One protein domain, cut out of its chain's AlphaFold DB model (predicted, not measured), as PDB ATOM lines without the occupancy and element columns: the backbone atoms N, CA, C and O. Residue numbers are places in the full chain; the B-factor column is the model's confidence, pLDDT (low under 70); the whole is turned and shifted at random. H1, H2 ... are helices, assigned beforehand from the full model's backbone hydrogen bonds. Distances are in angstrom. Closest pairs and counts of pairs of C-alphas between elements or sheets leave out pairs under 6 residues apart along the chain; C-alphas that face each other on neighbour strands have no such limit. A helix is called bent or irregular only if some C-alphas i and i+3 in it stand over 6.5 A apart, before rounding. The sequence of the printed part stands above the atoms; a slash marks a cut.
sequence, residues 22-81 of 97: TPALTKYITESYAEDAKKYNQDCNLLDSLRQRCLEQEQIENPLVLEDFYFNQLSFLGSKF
ATOM      1  N   THR A  22      51.299   5.519   1.172       91.12
ATOM      2  CA  THR A  22      51.654   4.180   1.659       91.12
ATOM      3  C   THR A  22      51.891   4.116   3.171       91.12
ATOM      4  O   THR A  22      51.241   3.293   3.819       91.12
ATOM      5  N   PRO A  23      52.714   4.981   3.800       89.38
ATOM      6  CA  PRO A  23      52.937   4.926   5.245       89.38
ATOM      7  C   PRO A  23      51.669   5.191   6.064       89.38
ATOM      8  O   PRO A  23      51.469   4.571   7.106       89.38
ATOM      9  N   ALA A  24      50.805   6.101   5.609       87.75
ATOM     10  CA  ALA A  24      49.595   6.464   6.339       87.75
ATOM     11  C   ALA A  24      48.525   5.369   6.248       87.75
ATOM     12  O   ALA A  24      47.924   5.007   7.259       87.75
ATOM     13  N   LEU A  25      48.325   4.810   5.051       89.12
ATOM     14  CA  LEU A  25      47.351   3.747   4.813       89.12
ATOM     15  C   LEU A  25      47.757   2.446   5.497       89.12
ATOM     16  O   LEU A  25      46.956   1.866   6.222       89.12
ATOM     17  N   THR A  26      49.008   2.017   5.331       90.25
ATOM     18  CA  THR A  26      49.507   0.782   5.957       90.25
ATOM     19  C   THR A  26      49.420   0.850   7.478       90.25
ATOM     20  O   THR A  26      48.921  -0.087   8.101       90.25
ATOM     21  N   LYS A  27      49.800   1.988   8.072       89.19
ATOM     22  CA  LYS A  27      49.641   2.235   9.506       89.19
ATOM     23  C   LYS A  27      48.178   2.123   9.939       89.19
ATOM     24  O   LYS A  27      47.886   1.391  10.879       89.19
ATOM     25  N   TYR A  28      47.263   2.799   9.242       87.50
ATOM     26  CA  TYR A  28      45.842   2.754   9.583       87.50
ATOM     27  C   TYR A  28      45.268   1.335   9.489       87.50
ATOM     28  O   TYR A  28      44.542   0.912  10.384       87.50
ATOM     29  N   ILE A  29      45.614   0.581   8.442       89.62
ATOM     30  CA  ILE A  29      45.147  -0.798   8.248       89.62
ATOM     31  C   ILE A  29      45.603  -1.695   9.402       89.62
ATOM     32  O   ILE A  29      44.794  -2.431   9.971       89.62
ATOM     33  N   THR A  30      46.875  -1.600   9.792       90.50
ATOM     34  CA  THR A  30      47.411  -2.384  10.910       90.50
ATOM     35  C   THR A  30      46.794  -1.981  12.246       90.50
ATOM     36  O   THR A  30      46.453  -2.853  13.038       90.50
ATOM     37  N   GLU A  31      46.622  -0.685  12.505       88.81
ATOM     38  CA  GLU A  31      46.126  -0.195  13.798       88.81
ATOM     39  C   GLU A  31      44.606  -0.350  13.961       88.81
ATOM     40  O   GLU A  31      44.143  -0.673  15.051       88.81
ATOM     41  N   SER A  32      43.829  -0.129  12.896       87.50
ATOM     42  CA  SER A  32      42.360  -0.049  12.969       87.50
ATOM     43  C   SER A  32      41.657  -1.331  12.533       87.50
ATOM     44  O   SER A  32      40.636  -1.687  13.117       87.50
ATOM     45  N   TYR A  33      42.187  -2.035  11.525       86.19
ATOM     46  CA  TYR A  33      41.608  -3.299  11.048       86.19
ATOM     47  C   TYR A  33      42.319  -4.535  11.610       86.19
ATOM     48  O   TYR A  33      41.833  -5.646  11.425       86.19
ATOM     49  N   ALA A  34      43.444  -4.358  12.320       88.88
ATOM     50  CA  ALA A  34      44.300  -5.450  12.796       88.88
ATOM     51  C   ALA A  34      44.730  -6.411  11.667       88.88
ATOM     52  O   ALA A  34      44.959  -7.603  11.888       88.88
ATOM     53  N   GLU A  35      44.840  -5.889  10.443       90.81
ATOM     54  CA  GLU A  35      45.211  -6.651   9.254       90.81
ATOM     55  C   GLU A  35      46.698  -6.495   8.907       90.81
ATOM     56  O   GLU A  35      47.343  -5.485   9.209       90.81
ATOM     57  N   ASP A  36      47.249  -7.504   8.223       90.69
ATOM     58  CA  ASP A  36      48.604  -7.428   7.679       90.69
ATOM     59  C   ASP A  36      48.652  -6.443   6.504       90.69
ATOM     60  O   ASP A  36      48.237  -6.755   5.383       90.69
ATOM     61  N   ALA A  37      49.212  -5.261   6.763       88.44
ATOM     62  CA  ALA A  37      49.370  -4.201   5.777       88.44
ATOM     63  C   ALA A  37      50.185  -4.627   4.545       88.44
ATOM     64  O   ALA A  37      50.012  -4.041   3.475       88.44
ATOM     65  N   LYS A  38      51.020  -5.675   4.636       91.12
ATOM     66  CA  LYS A  38      51.785  -6.179   3.482       91.12
ATOM     67  C   LYS A  38      50.894  -6.599   2.320       91.12
ATOM     68  O   LYS A  38      51.319  -6.467   1.174       91.12
ATOM     69  N   LYS A  39      49.664  -7.041   2.600       93.31
ATOM     70  CA  LYS A  39      48.670  -7.401   1.578       93.31
ATOM     71  C   LYS A  39      48.273  -6.216   0.694       93.31
ATOM     72  O   LYS A  39      47.922  -6.421  -0.458       93.31
ATOM     73  N   TYR A  40      48.372  -4.997   1.223       91.44
ATOM     74  CA  TYR A  40      47.923  -3.764   0.572       91.44
ATOM     75  C   TYR A  40      49.076  -2.895   0.065       91.44
ATOM     76  O   TYR A  40      48.836  -1.884  -0.590       91.44
ATOM     77  N   ASN A  41      50.332  -3.274   0.334       90.81
ATOM     78  CA  ASN A  41      51.510  -2.509  -0.085       90.81
ATOM     79  C   ASN A  41      51.547  -2.273  -1.597       90.81
ATOM     80  O   ASN A  41      51.933  -1.193  -2.032       90.81
ATOM     81  N   GLN A  42      51.157  -3.267  -2.397       93.69
ATOM     82  CA  GLN A  42      51.141  -3.129  -3.851       93.69
ATOM     83  C   GLN A  42      50.161  -2.037  -4.297       93.69
ATOM     84  O   GLN A  42      50.547  -1.158  -5.067       93.69
ATOM     85  N   ASP A  43      48.939  -2.052  -3.766       92.50
ATOM     86  CA  ASP A  43      47.908  -1.064  -4.094       92.50
ATOM     87  C   ASP A  43      48.290   0.334  -3.590       92.50
ATOM     88  O   ASP A  43      48.129   1.327  -4.301       92.50
ATOM     89  N   CYS A  44      48.877   0.419  -2.394       91.88
ATOM     90  CA  CYS A  44      49.371   1.676  -1.836       91.88
ATOM     91  C   CYS A  44      50.507   2.275  -2.685       91.88
ATOM     92  O   CYS A  44      50.478   3.461  -3.020       91.88
ATOM     93  N   ASN A  45      51.468   1.450  -3.110       93.44
ATOM     94  CA  ASN A  45      52.558   1.880  -3.988       93.44
ATOM     95  C   ASN A  45      52.047   2.296  -5.376       93.44
ATOM     96  O   ASN A  45      52.586   3.223  -5.987       93.44
ATOM     97  N   LEU A  46      51.002   1.629  -5.882       93.75
ATOM     98  CA  LEU A  46      50.351   2.003  -7.135       93.75
ATOM     99  C   LEU A  46      49.684   3.380  -7.019       93.75
ATOM    100  O   LEU A  46      49.808   4.185  -7.941       93.75
ATOM    101  N   LEU A  47      49.044   3.679  -5.884       92.88
ATOM    102  CA  LEU A  47      48.457   4.992  -5.608       92.88
ATOM    103  C   LEU A  47      49.522   6.099  -5.562       92.88
ATOM    104  O   LEU A  47      49.327   7.165  -6.149       92.88
ATOM    105  N   ASP A  48      50.661   5.843  -4.918       91.88
ATOM    106  CA  ASP A  48      51.789   6.783  -4.888       91.88
ATOM    107  C   ASP A  48      52.390   7.014  -6.279       91.88
ATOM    108  O   ASP A  48      52.654   8.154  -6.667       91.88
ATOM    109  N   SER A  49      52.523   5.951  -7.072       91.62
ATOM    110  CA  SER A  49      52.987   6.047  -8.460       91.62
ATOM    111  C   SER A  49      51.997   6.827  -9.329       91.62
ATOM    112  O   SER A  49      52.400   7.663 -10.137       91.62
ATOM    113  N   LEU A  50      50.692   6.596  -9.153       90.94
ATOM    114  CA  LEU A  50      49.639   7.325  -9.858       90.94
ATOM    115  C   LEU A  50      49.682   8.818  -9.518       90.94
ATOM    116  O   LEU A  50      49.636   9.647 -10.428       90.94
ATOM    117  N   ARG A  51      49.851   9.163  -8.233       89.44
ATOM    118  CA  ARG A  51      50.061  10.548  -7.797       89.44
ATOM    119  C   ARG A  51      51.271  11.157  -8.496       89.44
ATOM    120  O   ARG A  51      51.146  12.235  -9.059       89.44
ATOM    121  N   GLN A  52      52.424  10.488  -8.467       89.00
ATOM    122  CA  GLN A  52      53.649  11.013  -9.073       89.00
ATOM    123  C   GLN A  52      53.462  11.299 -10.568       89.00
ATOM    124  O   GLN A  52      53.799  12.389 -11.022       89.00
ATOM    125  N   ARG A  53      52.825  10.385 -11.308       87.38
ATOM    126  CA  ARG A  53      52.526  10.597 -12.733       87.38
ATOM    127  C   ARG A  53      51.595  11.794 -12.966       87.38
ATOM    128  O   ARG A  53      51.768  12.492 -13.957       87.38
ATOM    129  N   CYS A  54      50.649  12.063 -12.059       86.38
ATOM    130  CA  CYS A  54      49.814  13.273 -12.120       86.38
ATOM    131  C   CYS A  54      50.611  14.558 -11.867       86.38
ATOM    132  O   CYS A  54      50.208  15.618 -12.315       86.38
ATOM    133  N   LEU A  55      51.729  14.500 -11.144       83.06
ATOM    134  CA  LEU A  55      52.573  15.677 -10.907       83.06
ATOM    135  C   LEU A  55      53.569  15.925 -12.049       83.06
ATOM    136  O   LEU A  55      53.995  17.057 -12.250       83.06
ATOM    137  N   GLU A  56      53.911  14.889 -12.812       81.38
ATOM    138  CA  GLU A  56      54.846  14.925 -13.950       81.38
ATOM    139  C   GLU A  56      54.138  15.200 -15.299       81.38
ATOM    140  O   GLU A  56      54.669  14.913 -16.373       81.38
ATOM    141  N   GLN A  57      52.929  15.770 -15.256       69.50
ATOM    142  CA  GLN A  57      52.002  15.967 -16.383       69.50
ATOM    143  C   GLN A  57      52.526  16.733 -17.598       69.50
ATOM    144  O   GLN A  57      51.916  16.642 -18.662       69.50
ATOM    145  N   GLU A  58      53.646  17.451 -17.486       61.47
ATOM    146  CA  GLU A  58      54.258  18.176 -18.610       61.47
ATOM    147  C   GLU A  58      54.647  17.253 -19.788       61.47
ATOM    148  O   GLU A  58      55.020  17.738 -20.852       61.47
ATOM    149  N   GLN A  59      54.562  15.927 -19.620       56.47
ATOM    150  CA  GLN A  59      54.988  14.914 -20.589       56.47
ATOM    151  C   GLN A  59      53.841  14.058 -21.182       56.47
ATOM    152  O   GLN A  59      54.126  13.097 -21.895       56.47
ATOM    153  N   ILE A  60      52.560  14.332 -20.884       61.81
ATOM    154  CA  ILE A  60      51.443  13.416 -21.213       61.81
ATOM    155  C   ILE A  60      50.481  14.028 -22.246       61.81
ATOM    156  O   ILE A  60      50.010  15.145 -22.071       61.81
ATOM    157  N   GLU A  61      50.127  13.264 -23.291       61.72
ATOM    158  CA  GLU A  61      49.207  13.683 -24.373       61.72
ATOM    159  C   GLU A  61      47.787  14.047 -23.891       61.72
ATOM    160  O   GLU A  61      47.096  14.829 -24.540       61.72
ATOM    161  N   ASN A  62      47.342  13.498 -22.754       73.62
ATOM    162  CA  ASN A  62      46.053  13.809 -22.133       73.62
ATOM    163  C   ASN A  62      46.158  13.839 -20.590       73.62
ATOM    164  O   ASN A  62      45.911  12.824 -19.932       73.62
ATOM    165  N   PRO A  63      46.548  14.981 -19.996       74.44
ATOM    166  CA  PRO A  63      46.757  15.095 -18.553       74.44
ATOM    167  C   PRO A  63      45.457  14.955 -17.746       74.44
ATOM    168  O   PRO A  63      45.497  14.401 -16.649       74.44
ATOM    169  N   LEU A  64      44.312  15.362 -18.310       80.25
ATOM    170  CA  LEU A  64      43.001  15.330 -17.643       80.25
ATOM    171  C   LEU A  64      42.551  13.905 -17.306       80.25
ATOM    172  O   LEU A  64      42.065  13.648 -16.212       80.25
ATOM    173  N   VAL A  65      42.774  12.953 -18.217       82.69
ATOM    174  CA  VAL A  65      42.403  11.547 -17.985       82.69
ATOM    175  C   VAL A  65      43.136  10.975 -16.771       82.69
ATOM    176  O   VAL A  65      42.562  10.220 -15.989       82.69
ATOM    177  N   LEU A  66      44.409  11.334 -16.594       85.25
ATOM    178  CA  LEU A  66      45.194  10.856 -15.463       85.25
ATOM    179  C   LEU A  66      44.736  11.493 -14.139       85.25
ATOM    180  O   LEU A  66      44.670  10.791 -13.127       85.25
ATOM    181  N   GLU A  67      44.365  12.779 -14.159       85.00
ATOM    182  CA  GLU A  67      43.759  13.459 -13.001       85.00
ATOM    183  C   GLU A  67      42.447  12.808 -12.597       85.00
ATOM    184  O   GLU A  67      42.261  12.525 -11.416       85.00
ATOM    185  N   ASP A  68      41.578  12.507 -13.565       88.75
ATOM    186  CA  ASP A  68      40.300  11.842 -13.317       88.75
ATOM    187  C   ASP A  68      40.512  10.470 -12.671       88.75
ATOM    188  O   ASP A  68      39.835  10.115 -11.702       88.75
ATOM    189  N   PHE A  69      41.489   9.689 -13.147       90.38
ATOM    190  CA  PHE A  69      41.828   8.415 -12.515       90.38
ATOM    191  C   PHE A  69      42.292   8.600 -11.071       90.38
ATOM    192  O   PHE A  69      41.799   7.899 -10.184       90.38
ATOM    193  N   TYR A  70      43.205   9.537 -10.811       90.81
ATOM    194  CA  TYR A  70      43.698   9.784  -9.458       90.81
ATOM    195  C   TYR A  70      42.599  10.308  -8.528       90.81
ATOM    196  O   TYR A  70      42.456   9.817  -7.407       90.81
ATOM    197  N   PHE A  71      41.757  11.221  -9.008       90.38
ATOM    198  CA  PHE A  71      40.597  11.731  -8.285       90.38
ATOM    199  C   PHE A  71      39.612  10.616  -7.910       90.38
ATOM    200  O   PHE A  71      39.147  10.548  -6.769       90.38
ATOM    201  N   ASN A  72      39.333   9.698  -8.838       92.81
ATOM    202  CA  ASN A  72      38.465   8.555  -8.577       92.81
ATOM    203  C   ASN A  72      39.057   7.616  -7.515       92.81
ATOM    204  O   ASN A  72      38.326   7.154  -6.638       92.81
ATOM    205  N   GLN A  73      40.377   7.384  -7.527       92.31
ATOM    206  CA  GLN A  73      41.039   6.601  -6.477       92.31
ATOM    207  C   GLN A  73      40.939   7.282  -5.108       92.31
ATOM    208  O   GLN A  73      40.627   6.619  -4.121       92.31
ATOM    209  N   LEU A  74      41.133   8.602  -5.037       89.88
ATOM    210  CA  LEU A  74      40.965   9.355  -3.790       89.88
ATOM    211  C   LEU A  74      39.517   9.320  -3.284       89.88
ATOM    212  O   LEU A  74      39.290   9.163  -2.086       89.88
ATOM    213  N   SER A  75      38.541   9.410  -4.187       90.62
ATOM    214  CA  SER A  75      37.117   9.311  -3.847       90.62
ATOM    215  C   SER A  75      36.766   7.928  -3.295       90.62
ATOM    216  O   SER A  75      36.078   7.813  -2.279       90.62
ATOM    217  N   PHE A  76      37.293   6.868  -3.914       90.38
ATOM    218  CA  PHE A  76      37.159   5.508  -3.401       90.38
ATOM    219  C   PHE A  76      37.819   5.362  -2.024       90.38
ATOM    220  O   PHE A  76      37.210   4.809  -1.107       90.38
ATOM    221  N   LEU A  77      39.019   5.911  -1.845       89.12
ATOM    222  CA  LEU A  77      39.737   5.881  -0.575       89.12
ATOM    223  C   LEU A  77      38.945   6.578   0.540       89.12
ATOM    224  O   LEU A  77      38.792   6.011   1.619       89.12
ATOM    225  N   GLY A  78      38.355   7.743   0.258       86.38
ATOM    226  CA  GLY A  78      37.489   8.467   1.195       86.38
ATOM    227  C   GLY A  78      36.214   7.712   1.592       86.38
ATOM    228  O   GLY A  78      35.626   8.011   2.625       86.38
ATOM    229  N   SER A  79      35.796   6.703   0.818       87.25
ATOM    230  CA  SER A  79      34.684   5.812   1.190       87.25
ATOM    231  C   SER A  79      35.089   4.686   2.150       87.25
ATOM    232  O   SER A  79      34.230   4.070   2.781       87.25
ATOM    233  N   LYS A  80      36.390   4.380   2.237       85.50
ATOM    234  CA  LYS A  80      36.942   3.263   3.021       85.50
ATOM    235  C   LYS A  80      37.647   3.734   4.287       85.50
ATOM    236  O   LYS A  80      37.566   3.061   5.308       85.50
ATOM    237  N   PHE A  81      38.320   4.874   4.209       83.94
ATOM    238  CA  PHE A  81      39.138   5.429   5.273       83.94
ATOM    239  C   PHE A  81      38.494   6.704   5.826       83.94
ATOM    240  O   PHE A  81      37.928   7.488   5.063       83.94
TER     241      PHE A  81
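AT A GLANCE: This is residues 22 to 81 of the 97 residues of the protein "BRO1-domain-containing protein" of Rhizopus microsporus (UniProt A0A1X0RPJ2). A long helix, H2, has a shorter helix, H1, folded back along its first part and another long helix, H3, folded back from its far end, so that the chain makes two helical hairpins in a row that share H2. H2 and H3 open as a narrow V from the link between them, and H1 and H3 stay apart. The printed part has 60 residues with three named helices, in the order H1, H2, H3, and no named strand; 48 residues are in the helices, and the class is all helix. The whole is a loose rod, with a radius of gyration of the C-alphas of 13.3 A and spans of 42 by 19 by 14 A.

HOW THE PARTS SIT: H1, residues 22 to 32, touches H2, residues 37 to 55; their closest C-alphas, those of Thr 22 and Cys 44, are 4.9 A apart. The two run opposite ways at a shallow tilt of 34 degrees, only just short of steep, and form a helical hairpin. H2 has a kink of 27 degrees near residue 44. It touches H3, residues 63 to 80, with residues 47 to 54 alone, and the closest C-alphas, those of Cys 54 and Glu 67, are 6.1 A apart. H2 and H3 also run opposite ways, at a shallow tilt of 33 degrees, only just short of steep, and form a second helical hairpin. H1 and H3 are apart. In H1 and H3 every O i to N i+4 pair is within hydrogen-bond range; in H2 13 of 15 are.

IN THESE COORDINATES: H1 begins at C-alpha 22, at (51.654, 4.180, 1.659), and spans 15.2 A from Thr 22 to Ser 32. H2 runs from Ala 37 to Leu 55, 26.1 A, with C-alpha 55 at (52.573, 15.677, -10.907). It is irregular: C-alphas 39 and 42 are 7.3 A apart, and its line is a rough one. H3 runs from Pro 63 to Lys 80, 26.5 A, and ends with C-alpha 80 at (36.942, 3.263, 3.021).

THE WHOLE: The C-alphas farthest apart, those of Ala 34 and Glu 61, are 42.1 A from each other, while those of Thr 22 and Phe 81, the first and last printed, are 13.1 A apart. The printed part has no cut. The link from H1 to H2 is tight, with 4 residues, and the link from H2 to H3 is short, with 7. The mean pLDDT of the printed part is 86.4; residues 57 to 61, in the link from H2 to H3, are under 70.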